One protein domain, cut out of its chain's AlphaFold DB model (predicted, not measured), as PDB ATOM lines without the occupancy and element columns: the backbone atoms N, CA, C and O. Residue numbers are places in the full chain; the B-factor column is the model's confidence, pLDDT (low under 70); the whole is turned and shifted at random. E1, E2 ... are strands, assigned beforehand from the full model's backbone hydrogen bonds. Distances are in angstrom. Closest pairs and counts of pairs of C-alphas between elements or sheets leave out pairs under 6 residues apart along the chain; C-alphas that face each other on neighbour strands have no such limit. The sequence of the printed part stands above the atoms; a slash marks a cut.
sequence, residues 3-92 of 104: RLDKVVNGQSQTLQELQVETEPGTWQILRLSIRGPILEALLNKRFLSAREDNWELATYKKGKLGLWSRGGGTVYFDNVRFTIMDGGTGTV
ATOM      1  N   ARG A   3     136.734 156.378 157.371       91.06
ATOM      2  CA  ARG A   3     136.864 155.207 158.246       91.06
ATOM      3  C   ARG A   3     137.872 155.446 159.357       91.06
ATOM      4  O   ARG A   3     138.907 156.072 159.134       91.06
ATOM      5  N   LEU A   4     137.562 154.905 160.530       92.31
ATOM      6  CA  LEU A   4     138.522 154.656 161.595       92.31
ATOM      7  C   LEU A   4     138.852 153.168 161.571       92.31
ATOM      8  O   LEU A   4     138.002 152.333 161.872       92.31
ATOM      9  N   ASP A   5     140.089 152.857 161.198       90.19
ATOM     10  CA  ASP A   5     140.597 151.496 161.105       90.19
ATOM     11  C   ASP A   5     141.703 151.272 162.139       90.19
ATOM     12  O   ASP A   5     142.552 152.137 162.367       90.19
ATOM     13  N   LYS A   6     141.727 150.075 162.724       88.38
ATOM     14  CA  LYS A   6     142.871 149.545 163.466       88.38
ATOM     15  C   LYS A   6     143.594 148.544 162.577       88.38
ATOM     16  O   LYS A   6     142.969 147.634 162.044       88.38
ATOM     17  N   VAL A   7     144.909 148.685 162.431       86.31
ATOM     18  CA  VAL A   7     145.721 147.737 161.657       86.31
ATOM     19  C   VAL A   7     146.536 146.876 162.612       86.31
ATOM     20  O   VAL A   7     147.360 147.401 163.355       86.31
ATOM     21  N   VAL A   8     146.319 145.560 162.588       85.50
ATOM     22  CA  VAL A   8     147.055 144.576 163.396       85.50
ATOM     23  C   VAL A   8     147.710 143.585 162.444       85.50
ATOM     24  O   VAL A   8     147.021 142.937 161.663       85.50
ATOM     25  N   ASN A   9     149.041 143.473 162.477       85.62
ATOM     26  CA  ASN A   9     149.803 142.555 161.612       85.62
ATOM     27  C   ASN A   9     149.438 142.672 160.116       85.62
ATOM     28  O   ASN A   9     149.304 141.678 159.409       85.62
ATOM     29  N   GLY A  10     149.230 143.904 159.641       83.56
ATOM     30  CA  GLY A  10     148.851 144.192 158.252       83.56
ATOM     31  C   GLY A  10     147.372 143.970 157.920       83.56
ATOM     32  O   GLY A  10     146.940 144.339 156.829       83.56
ATOM     33  N   GLN A  11     146.573 143.428 158.841       86.12
ATOM     34  CA  GLN A  11     145.130 143.279 158.664       86.12
ATOM     35  C   GLN A  11     144.390 144.500 159.208       86.12
ATOM     36  O   GLN A  11     144.581 144.897 160.356       86.12
ATOM     37  N   SER A  12     143.541 145.093 158.370       88.25
ATOM     38  CA  SER A  12     142.725 146.253 158.728       88.25
ATOM     39  C   SER A  12     141.388 145.808 159.317       88.25
ATOM     40  O   SER A  12     140.631 145.099 158.659       88.25
ATOM     41  N   GLN A  13     141.073 146.283 160.518       90.00
ATOM     42  CA  GLN A  13     139.791 146.114 161.191       90.00
ATOM     43  C   GLN A  13     139.080 147.468 161.269       90.00
ATOM     44  O   GLN A  13     139.595 148.398 161.891       90.00
ATOM     45  N   THR A  14     137.890 147.573 160.675       92.25
ATOM     46  CA  THR A  14     137.057 148.777 160.801       92.25
ATOM     47  C   THR A  14     136.513 148.880 162.220       92.25
ATOM     48  O   THR A  14     135.860 147.955 162.698       92.25
ATOM     49  N   LEU A  15     136.760 150.008 162.881       91.38
ATOM     50  CA  LEU A  15     136.153 150.331 164.172       91.38
ATOM     51  C   LEU A  15     134.862 151.126 163.990       91.38
ATOM     52  O   LEU A  15     133.893 150.925 164.713       91.38
ATOM     53  N   GLN A  16     134.869 152.052 163.032       93.44
ATOM     54  CA  GLN A  16     133.718 152.875 162.700       93.44
ATOM     55  C   GLN A  16     133.853 153.412 161.273       93.44
ATOM     56  O   GLN A  16     134.965 153.681 160.803       93.44
ATOM     57  N   GLU A  17     132.728 153.623 160.599       94.25
ATOM     58  CA  GLU A  17     132.700 154.208 159.262       94.25
ATOM     59  C   GLU A  17     131.521 155.155 159.053       94.25
ATOM     60  O   GLU A  17     130.480 155.055 159.697       94.25
ATOM     61  N   LEU A  18     131.708 156.108 158.144       92.12
ATOM     62  CA  LEU A  18     130.672 157.042 157.730       92.12
ATOM     63  C   LEU A  18     130.780 157.291 156.230       92.12
ATOM     64  O   LEU A  18     131.853 157.608 155.698       92.12
ATOM     65  N   GLN A  19     129.647 157.192 155.540       91.00
ATOM     66  CA  GLN A  19     129.574 157.625 154.155       91.00
ATOM     67  C   GLN A  19     129.566 159.150 154.089       91.00
ATOM     68  O   GLN A  19     128.763 159.830 154.724       91.00
ATOM     69  N   VAL A  20     130.518 159.674 153.324       87.25
ATOM     70  CA  VAL A  20     130.702 161.100 153.078       87.25
ATOM     71  C   VAL A  20     131.023 161.243 151.605       87.25
ATOM     72  O   VAL A  20     131.936 160.568 151.110       87.25
ATOM     73  N   GLU A  21     130.259 162.095 150.936       86.06
ATOM     74  CA  GLU A  21     130.519 162.524 149.568       86.06
ATOM     75  C   GLU A  21     131.676 163.522 149.572       86.06
ATOM     76  O   GLU A  21     131.684 164.494 150.331       86.06
ATOM     77  N   THR A  22     132.683 163.242 148.754       84.44
ATOM     78  CA  THR A  22     133.861 164.089 148.568       84.44
ATOM     79  C   THR A  22     134.199 164.107 147.090       84.44
ATOM     80  O   THR A  22     134.222 163.047 146.461       84.44
ATOM     81  N   GLU A  23     134.519 165.278 146.557       86.38
ATOM     82  CA  GLU A  23     134.914 165.436 145.159       86.38
ATOM     83  C   GLU A  23     136.444 165.524 145.031       86.38
ATOM     84  O   GLU A  23     137.087 166.209 145.838       86.38
ATOM     85  N   PRO A  24     137.056 164.853 144.037       87.94
ATOM     86  CA  PRO A  24     138.468 165.041 143.720       87.94
ATOM     87  C   PRO A  24     138.801 166.508 143.419       87.94
ATOM     88  O   PRO A  24     138.003 167.222 142.823       87.94
ATOM     89  N   GLY A  25     139.999 166.953 143.802       90.06
ATOM     90  CA  GLY A  25     140.454 168.333 143.579       90.06
ATOM     91  C   GLY A  25     139.985 169.346 144.629       90.06
ATOM     92  O   GLY A  25     140.450 170.482 144.617       90.06
ATOM     93  N   THR A  26     139.136 168.939 145.575       92.06
ATOM     94  CA  THR A  26     138.652 169.809 146.653       92.06
ATOM     95  C   THR A  26     139.419 169.562 147.948       92.06
ATOM     96  O   THR A  26     139.479 168.431 148.437       92.06
ATOM     97  N   TRP A  27     139.953 170.628 148.549       93.94
ATOM     98  CA  TRP A  27     140.600 170.560 149.861       93.94
ATOM     99  C   TRP A  27     139.632 170.091 150.948       93.94
ATOM    100  O   TRP A  27     138.501 170.564 151.048       93.94
ATOM    101  N   GLN A  28     140.107 169.176 151.790       92.88
ATOM    102  CA  GLN A  28     139.372 168.651 152.936       92.88
ATOM    103  C   GLN A  28     140.161 168.927 154.213       92.88
ATOM    104  O   GLN A  28     141.391 168.869 154.214       92.88
ATOM    105  N   ILE A  29     139.457 169.173 155.315       93.69
ATOM    106  CA  ILE A  29     140.066 169.343 156.635       93.69
ATOM    107  C   ILE A  29     139.818 168.072 157.437       93.69
ATOM    108  O   ILE A  29     138.675 167.761 157.769       93.69
ATOM    109  N   LEU A  30     140.884 167.353 157.773       93.44
ATOM    110  CA  LEU A  30     140.823 166.182 158.640       93.44
ATOM    111  C   LEU A  30     141.470 166.498 159.987       93.44
ATOM    112  O   LEU A  30     142.614 166.943 160.052       93.44
ATOM    113  N   ARG A  31     140.753 166.206 161.072       94.00
ATOM    114  CA  ARG A  31     141.290 166.209 162.432       94.00
ATOM    115  C   ARG A  31     141.070 164.843 163.058       94.00
ATOM    116  O   ARG A  31     139.945 164.360 163.087       94.00
ATOM    117  N   LEU A  32     142.132 164.269 163.610       93.12
ATOM    118  CA  LEU A  32     142.092 163.049 164.410       93.12
ATOM    119  C   LEU A  32     142.491 163.393 165.848       93.12
ATOM    120  O   LEU A  32     143.447 164.135 166.069       93.12
ATOM    121  N   SER A  33     141.743 162.894 166.826       91.69
ATOM    122  CA  SER A  33     142.041 163.027 168.253       91.69
ATOM    123  C   SER A  33     141.947 161.657 168.909       91.69
ATOM    124  O   SER A  33     140.941 160.971 168.762       91.69
ATOM    125  N   ILE A  34     142.994 161.262 169.630       88.75
ATOM    126  CA  ILE A  34     143.053 159.979 170.338       88.75
ATOM    127  C   ILE A  34     143.333 160.277 171.809       88.75
ATOM    128  O   ILE A  34     144.318 160.944 172.131       88.75
ATOM    129  N   ARG A  35     142.441 159.830 172.698       87.88
ATOM    130  CA  ARG A  35     142.526 160.055 174.149       87.88
ATOM    131  C   ARG A  35     142.175 158.763 174.879       87.88
ATOM    132  O   ARG A  35     141.000 158.437 175.044       87.88
ATOM    133  N   GLY A  36     143.205 158.030 175.304       87.00
ATOM    134  CA  GLY A  36     143.033 156.695 175.878       87.00
ATOM    135  C   GLY A  36     142.222 155.794 174.931       87.00
ATOM    136  O   GLY A  36     142.589 155.707 173.761       87.00
ATOM    137  N   PRO A  37     141.098 155.198 175.376       89.00
ATOM    138  CA  PRO A  37     140.285 154.296 174.557       89.00
ATOM    139  C   PRO A  37     139.492 154.988 173.440       89.00
ATOM    140  O   PRO A  37     138.833 154.303 172.663       89.00
ATOM    141  N   ILE A  38     139.453 156.322 173.397       90.88
ATOM    142  CA  ILE A  38     138.558 157.074 172.512       90.88
ATOM    143  C   ILE A  38     139.329 157.575 171.293       90.88
ATOM    144  O   ILE A  38     140.325 158.290 171.431       90.88
ATOM    145  N   LEU A  39     138.813 157.253 170.107       92.94
ATOM    146  CA  LEU A  39     139.281 157.757 168.822       92.94
ATOM    147  C   LEU A  39     138.178 158.606 168.196       92.94
ATOM    148  O   LEU A  39     137.064 158.136 167.988       92.94
ATOM    149  N   GLU A  40     138.491 159.852 167.869       94.75
ATOM    150  CA  GLU A  40     137.564 160.800 167.256       94.75
ATOM    151  C   GLU A  40     138.166 161.358 165.974       94.75
ATOM    152  O   GLU A  40     139.268 161.908 165.986       94.75
ATOM    153  N   ALA A  41     137.422 161.267 164.879       95.25
ATOM    154  CA  ALA A  41     137.758 161.907 163.621       95.25
ATOM    155  C   ALA A  41     136.703 162.953 163.258       95.25
ATOM    156  O   ALA A  41     135.502 162.750 163.421       95.25
ATOM    157  N   LEU A  42     137.166 164.075 162.725       94.25
ATOM    158  CA  LEU A  42     136.337 165.106 162.127       94.25
ATOM    159  C   LEU A  42     136.839 165.340 160.704       94.25
ATOM    160  O   LEU A  42     137.965 165.807 160.525       94.25
ATOM    161  N   LEU A  43     136.012 165.022 159.709       94.12
ATOM    162  CA  LEU A  43     136.235 165.423 158.322       94.12
ATOM    163  C   LEU A  43     135.318 166.607 158.005       94.12
ATOM    164  O   LEU A  43     134.096 166.461 157.935       94.12
ATOM    165  N   ASN A  44     135.899 167.786 157.816       91.44
ATOM    166  CA  ASN A  44     135.205 169.068 157.725       91.44
ATOM    167  C   ASN A  44     134.278 169.289 158.934       91.44
ATOM    168  O   ASN A  44     134.734 169.673 160.005       91.44
ATOM    169  N   LYS A  45     132.973 169.031 158.772       89.56
ATOM    170  CA  LYS A  45     131.938 169.130 159.817       89.56
ATOM    171  C   LYS A  45     131.318 167.770 160.179       89.56
ATOM    172  O   LYS A  45     130.359 167.718 160.941       89.56
ATOM    173  N   ARG A  46     131.812 166.673 159.597       92.88
ATOM    174  CA  ARG A  46     131.306 165.310 159.805       92.88
ATOM    175  C   ARG A  46     132.148 164.613 160.863       92.88
ATOM    176  O   ARG A  46     133.353 164.458 160.683       92.88
ATOM    177  N   PHE A  47     131.507 164.221 161.955       93.69
ATOM    178  CA  PHE A  47     132.151 163.607 163.109       93.69
ATOM    179  C   PHE A  47     132.005 162.084 163.092       93.69
ATOM    180  O   PHE A  47     130.956 161.559 162.719       93.69
ATOM    181  N   LEU A  48     133.053 161.400 163.538       94.94
ATOM    182  CA  LEU A  48     133.107 159.964 163.737       94.94
ATOM    183  C   LEU A  48     133.800 159.671 165.066       94.94
ATOM    184  O   LEU A  48     134.825 160.277 165.371       94.94
ATOM    185  N   SER A  49     133.280 158.718 165.833       94.62
ATOM    186  CA  SER A  49     133.918 158.264 167.065       94.62
ATOM    187  C   SER A  49     133.898 156.747 167.148       94.62
ATOM    188  O   SER A  49     132.918 156.107 166.761       94.62
ATOM    189  N   ALA A  50     134.993 156.195 167.651       93.62
ATOM    190  CA  ALA A  50     135.134 154.799 168.004       93.62
ATOM    191  C   ALA A  50     135.718 154.693 169.415       93.62
ATOM    192  O   ALA A  50     136.487 155.551 169.859       93.62
ATOM    193  N   ARG A  51     135.365 153.611 170.108       89.69
ATOM    194  CA  ARG A  51     135.914 153.267 171.416       89.69
ATOM    195  C   ARG A  51     136.556 151.888 171.349       89.69
ATOM    196  O   ARG A  51     135.980 150.966 170.784       89.69
ATOM    197  N   GLU A  52     137.736 151.756 171.937       85.50
ATOM    198  CA  GLU A  52     138.396 150.469 172.135       85.50
ATOM    199  C   GLU A  52     138.101 149.951 173.549       85.50
ATOM    200  O   GLU A  52     138.698 150.396 174.529       85.50
ATOM    201  N   ASP A  53     137.152 149.018 173.663       78.94
ATOM    202  CA  ASP A  53     136.637 148.553 174.961       78.94
ATOM    203  C   ASP A  53     137.693 147.846 175.828       78.94
ATOM    204  O   ASP A  53     137.638 147.926 177.053       78.94
ATOM    205  N   ASN A  54     138.715 147.242 175.208       79.19
ATOM    206  CA  ASN A  54     139.828 146.562 175.884       79.19
ATOM    207  C   ASN A  54     141.131 147.380 175.866       79.19
ATOM    208  O   ASN A  54     142.222 146.819 175.756       79.19
ATOM    209  N   TRP A  55     141.036 148.709 175.967       72.44
ATOM    210  CA  TRP A  55     142.188 149.614 175.877       72.44
ATOM    211  C   TRP A  55     143.340 149.293 176.836       72.44
ATOM    212  O   TRP A  55     144.507 149.440 176.478       72.44
ATOM    213  N   GLU A  56     143.054 148.797 178.041       72.94
ATOM    214  CA  GLU A  56     144.112 148.424 178.989       72.94
ATOM    215  C   GLU A  56     145.024 147.308 178.461       72.94
ATOM    216  O   GLU A  56     146.204 147.252 178.812       72.94
ATOM    217  N   LEU A  57     144.516 146.490 177.542       72.69
ATOM    218  CA  LEU A  57     145.250 145.443 176.837       72.69
ATOM    219  C   LEU A  57     145.567 145.835 175.385       72.69
ATOM    220  O   LEU A  57     146.077 145.013 174.622       72.69
ATOM    221  N   ALA A  58     145.260 147.071 174.975       71.62
ATOM    222  CA  ALA A  58     145.455 147.502 173.601       71.62
ATOM    223  C   ALA A  58     146.936 147.499 173.231       71.62
ATOM    224  O   ALA A  58     147.798 148.041 173.925       71.62
ATOM    225  N   THR A  59     147.207 146.914 172.068       67.00
ATOM    226  CA  THR A  59     148.541 146.788 171.478       67.00
ATOM    227  C   THR A  59     149.169 148.144 171.148       67.00
ATOM    228  O   THR A  59     150.389 148.276 171.161       67.00
ATOM    229  N   TYR A  60     148.355 149.166 170.868       71.56
ATOM    230  CA  TYR A  60     148.821 150.456 170.358       71.56
ATOM    231  C   TYR A  60     148.433 151.601 171.292       71.56
ATOM    232  O   TYR A  60     147.481 152.332 171.040       71.56
ATOM    233  N   LYS A  61     149.205 151.773 172.371       76.75
ATOM    234  CA  LYS A  61     149.041 152.901 173.309       76.75
ATOM    235  C   LYS A  61     149.876 154.131 172.937       76.75
ATOM    236  O   LYS A  61     149.541 155.244 173.330       76.75
ATOM    237  N   LYS A  62     150.975 153.929 172.197       79.12
ATOM    238  CA  LYS A  62     151.895 154.965 171.693       79.12
ATOM    239  C   LYS A  62     152.460 154.531 170.337       79.12
ATOM    240  O   LYS A  62     152.619 153.337 170.093       79.12
ATOM    241  N   GLY A  63     152.775 155.488 169.468       80.62
ATOM    242  CA  GLY A  63     153.292 155.209 168.127       80.62
ATOM    243  C   GLY A  63     153.759 156.464 167.396       80.62
ATOM    244  O   GLY A  63     153.653 157.574 167.916       80.62
ATOM    245  N   LYS A  64     154.293 156.278 166.186       83.88
ATOM    246  CA  LYS A  64     154.657 157.384 165.289       83.88
ATOM    247  C   LYS A  64     153.408 157.959 164.618       83.88
ATOM    248  O   LYS A  64     152.443 157.235 164.383       83.88
ATOM    249  N   LEU A  65     153.465 159.239 164.259       85.19
ATOM    250  CA  LEU A  65     152.491 159.868 163.372       85.19
ATOM    251  C   LEU A  65     152.944 159.707 161.917       85.19
ATOM    252  O   LEU A  65     154.126 159.866 161.617       85.19
ATOM    253  N   GLY A  66     152.006 159.414 161.021       87.50
ATOM    254  CA  GLY A  66     152.269 159.313 159.593       87.50
ATOM    255  C   GLY A  66     151.050 159.703 158.769       87.50
ATOM    256  O   GLY A  66     149.914 159.588 159.228       87.50
ATOM    257  N   LEU A  67     151.310 160.161 157.547       89.69
ATOM    258  CA  LEU A  67     150.303 160.417 156.524       89.69
ATOM    259  C   LEU A  67     150.488 159.398 155.408       89.69
ATOM    260  O   LEU A  67     151.612 159.038 155.060       89.69
ATOM    261  N   TRP A  68     149.379 158.915 154.867       86.69
ATOM    262  CA  TRP A  68     149.390 157.882 153.846       86.69
ATOM    263  C   TRP A  68     148.198 158.046 152.905       86.69
ATOM    264  O   TRP A  68     147.128 158.496 153.317       86.69
ATOM    265  N   SER A  69     148.382 157.664 151.643       85.81
ATOM    266  CA  SER A  69     147.342 157.643 150.618       85.81
ATOM    267  C   SER A  69     147.208 156.241 150.031       85.81
ATOM    268  O   SER A  69     148.186 155.647 149.574       85.81
ATOM    269  N   ARG A  70     145.978 155.723 149.996       74.56
ATOM    270  CA  ARG A  70     145.656 154.430 149.386       74.56
ATOM    271  C   ARG A  70     145.205 154.639 147.937       74.56
ATOM    272  O   ARG A  70     144.049 154.976 147.707       74.56
ATOM    273  N   GLY A  71     146.096 154.436 146.967       74.81
ATOM    274  CA  GLY A  71     145.761 154.478 145.537       74.81
ATOM    275  C   GLY A  71     146.889 155.008 144.647       74.81
ATOM    276  O   GLY A  71     147.918 155.445 145.148       74.81
ATOM    277  N   GLY A  72     146.679 154.966 143.326       73.94
ATOM    278  CA  GLY A  72     147.629 155.474 142.322       73.94
ATOM    279  C   GLY A  72     147.488 156.967 141.989       73.94
ATOM    280  O   GLY A  72     148.181 157.459 141.106       73.94
ATOM    281  N   GLY A  73     146.568 157.681 142.646       79.69
ATOM    282  CA  GLY A  73     146.375 159.122 142.463       79.69
ATOM    283  C   GLY A  73     147.359 159.955 143.289       79.69
ATOM    284  O   GLY A  73     147.861 159.502 144.314       79.69
ATOM    285  N   THR A  74     147.607 161.195 142.860       86.94
ATOM    286  CA  THR A  74     148.427 162.145 143.630       86.94
ATOM    287  C   THR A  74     147.587 162.791 144.731       86.94
ATOM    288  O   THR A  74     146.504 163.306 144.455       86.94
ATOM    289  N   VAL A  75     148.086 162.779 145.969       89.94
ATOM    290  CA  VAL A  75     147.454 163.422 147.132       89.94
ATOM    291  C   VAL A  75     148.413 164.458 147.705       89.94
ATOM    292  O   VAL A  75     149.588 164.166 147.912       89.94
ATOM    293  N   TYR A  76     147.899 165.655 147.982       91.00
ATOM    294  CA  TYR A  76     148.645 166.737 148.620       91.00
ATOM    295  C   TYR A  76     148.185 166.891 150.070       91.00
ATOM    296  O   TYR A  76     146.989 166.829 150.358       91.00
ATOM    297  N   PHE A  77     149.137 167.104 150.975       91.56
ATOM    298  CA  PHE A  77     148.880 167.404 152.381       91.56
ATOM    299  C   PHE A  77     149.403 168.805 152.680       91.56
ATOM    300  O   PHE A  77     150.489 169.158 152.231       91.56
ATOM    301  N   ASP A  78     148.643 169.585 153.440       92.88
ATOM    302  CA  ASP A  78     149.021 170.937 153.846       92.88
ATOM    303  C   ASP A  78     148.512 171.224 155.268       92.88
ATOM    304  O   ASP A  78     147.594 170.561 155.757       92.88
ATOM    305  N   ASN A  79     149.131 172.199 155.944       91.69
ATOM    306  CA  ASN A  79     148.780 172.658 157.290       91.69
ATOM    307  C   ASN A  79     148.745 171.539 158.351       91.69
ATOM    308  O   ASN A  79     147.912 171.540 159.261       91.69
ATOM    309  N   VAL A  80     149.682 170.591 158.263       90.06
ATOM    310  CA  VAL A  80     149.780 169.456 159.188       90.06
ATOM    311  C   VAL A  80     150.263 169.933 160.559       90.06
ATOM    312  O   VAL A  80     151.384 170.416 160.722       90.06
ATOM    313  N   ARG A  81     149.408 169.780 161.573       88.94
ATOM    314  CA  ARG A  81     149.687 170.148 162.969       88.94
ATOM    315  C   ARG A  81     149.355 168.978 163.876       88.94
ATOM    316  O   ARG A  81     148.352 168.302 163.658       88.94
ATOM    317  N   PHE A  82     150.158 168.767 164.914       88.12
ATOM    318  CA  PHE A  82     149.874 167.733 165.899       88.12
ATOM    319  C   PHE A  82     150.308 168.148 167.305       88.12
ATOM    320  O   PHE A  82     151.206 168.960 167.513       88.12
ATOM    321  N   THR A  83     149.663 167.538 168.290       83.81
ATOM    322  CA  THR A  83     150.011 167.682 169.702       83.81
ATOM    323  C   THR A  83     149.972 166.300 170.324       83.81
ATOM    324  O   THR A  83     149.003 165.564 170.126       83.81
ATOM    325  N   ILE A  84     151.017 165.941 171.064       80.62
ATOM    326  CA  ILE A  84     151.093 164.687 171.812       80.62
ATOM    327  C   ILE A  84     151.098 165.072 173.297       80.62
ATOM    328  O   ILE A  84     151.772 166.016 173.691       80.62
ATOM    329  N   MET A  85     150.301 164.405 174.135       69.69
ATOM    330  CA  MET A  85     150.157 164.822 175.543       69.69
ATOM    331  C   MET A  85     151.462 164.691 176.347       69.69
ATOM    332  O   MET A  85     151.730 165.535 177.195       69.69
ATOM    333  N   ASP A  86     152.298 163.696 176.032       67.38
ATOM    334  CA  ASP A  86     153.561 163.425 176.745       67.38
ATOM    335  C   ASP A  86     154.810 163.955 176.012       67.38
ATOM    336  O   ASP A  86     155.935 163.779 176.475       67.38
ATOM    337  N   GLY A  87     154.640 164.556 174.835       53.91
ATOM    338  CA  GLY A  87     155.728 165.087 174.019       53.91
ATOM    339  C   GLY A  87     155.232 166.367 173.382       53.91
ATOM    340  O   GLY A  87     154.278 166.303 172.621       53.91
ATOM    341  N   GLY A  88     155.812 167.508 173.760       52.75
ATOM    342  CA  GLY A  88     155.276 168.850 173.497       52.75
ATOM    343  C   GLY A  88     154.737 169.115 172.081       52.75
ATOM    344  O   GLY A  88     154.962 168.374 171.129       52.75
ATOM    345  N   THR A  89     153.994 170.209 171.930       55.00
ATOM    346  CA  THR A  89     153.373 170.595 170.653       55.00
ATOM    347  C   THR A  89     154.400 170.687 169.521       55.00
ATOM    348  O   THR A  89     155.407 171.379 169.656       55.00
ATOM    349  N   GLY A  90     154.123 170.017 168.397       58.28
ATOM    350  CA  GLY A  90     154.987 169.994 167.220       58.28
ATOM    351  C   GLY A  90     154.296 170.574 165.987       58.28
ATOM    352  O   GLY A  90     153.093 170.410 165.777       58.28
ATOM    353  N   THR A  91     155.068 171.238 165.134       50.38
ATOM    354  CA  THR A  91     154.635 171.670 163.800       50.38
ATOM    355  C   THR A  91     155.638 171.145 162.791       50.38
ATOM    356  O   THR A  91     156.834 171.360 162.974       50.38
ATOM    357  N   VAL A  92     155.175 170.472 161.739       50.88
ATOM    358  CA  VAL A  92     156.053 170.052 160.639       50.88
ATOM    359  C   VAL A  92     155.810 171.002 159.472       50.88
ATOM    360  O   VAL A  92     154.744 170.925 158.859       50.88
TER     361      VAL A  92
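Overview. This is residues 3 to 92 of the 104 residues of an uncharacterized protein of Nitrospirae bacterium (UniProt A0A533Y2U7). A small, loosely made sandwich: the three-stranded sheet E3 E4 E5 forms one layer, and the hairpin E1 E2 packs partly face to face with it from the E5 side, its strands crossed over those of the sheet. A second hairpin, E6 E7, lies beyond the E3 edge, set off from it by a gap, and the long stretch 52 to 80 swings round from E5 to E6. The printed part has 90 residues, with no named helix and seven strands in the order E1 to E7; the class is all strand, though under half of the residues, 41 of 90, are in named elements. Each of the three sheets is antiparallel. The whole is only just compact, close to loose, with a radius of gyration of the C-alphas of 14.3 A, and spans 41 by 30 by 27 A.

Along the chain. E1, residues 3 to 8, begins at C-alpha 3 (136.864, 155.207, 158.246) and is 15.6 A long. E2, residues 11 to 18, is 20.0 A long and bends by 65 degrees at residue 15. E3, residues 30 to 35, measures 16.8 A and begins at C-alpha 30 (140.823, 166.182, 158.640). E4, residues 38 to 43, measures 16.6 A, and E5, residues 46 to 51, 17.4 A. E6 is residues 81 to 84, 10.5 A. E7, residues 87 to 91, 12.2 A, ends at C-alpha 91 (154.635, 171.670, 163.800).

Arrangement. E3, E4 and E5 make a meander, each strand the antiparallel neighbour of the one before. N 33 and O 40 are 2.8 A apart between E3 and E4, and N 41 and O 48 are 2.8 A apart between E4 and E5, both within hydrogen-bond range. E1 and E2 are a hairpin, with N 6 and O 13 at 2.8 A. The two sheets form a sandwich, two sheets face to face, with their strands at 52 degrees. The closest C-alphas of E2 and E5 are those of Gln 16 and Ala 50, 5.8 A apart. E1 and E3 are apart. E6 and E7 form a hairpin, with N 90 and O 82 at 3.2 A. E3 and E6 are near each other, with 7 pairs of C-alphas within 10 A.

Size, cuts and confidence. The C-alphas farthest apart, those of Gly 25 and Glu 56, are 40.8 A from each other. The printed part has no cut. The links E2 to E3, 11 residues, and E5 to E6, 29 residues, are long; the other four are tight. Mean pLDDT of the printed part is 84.5; residue 59 and residues 85 to 92 are under 70, and E7 has a mean of 54.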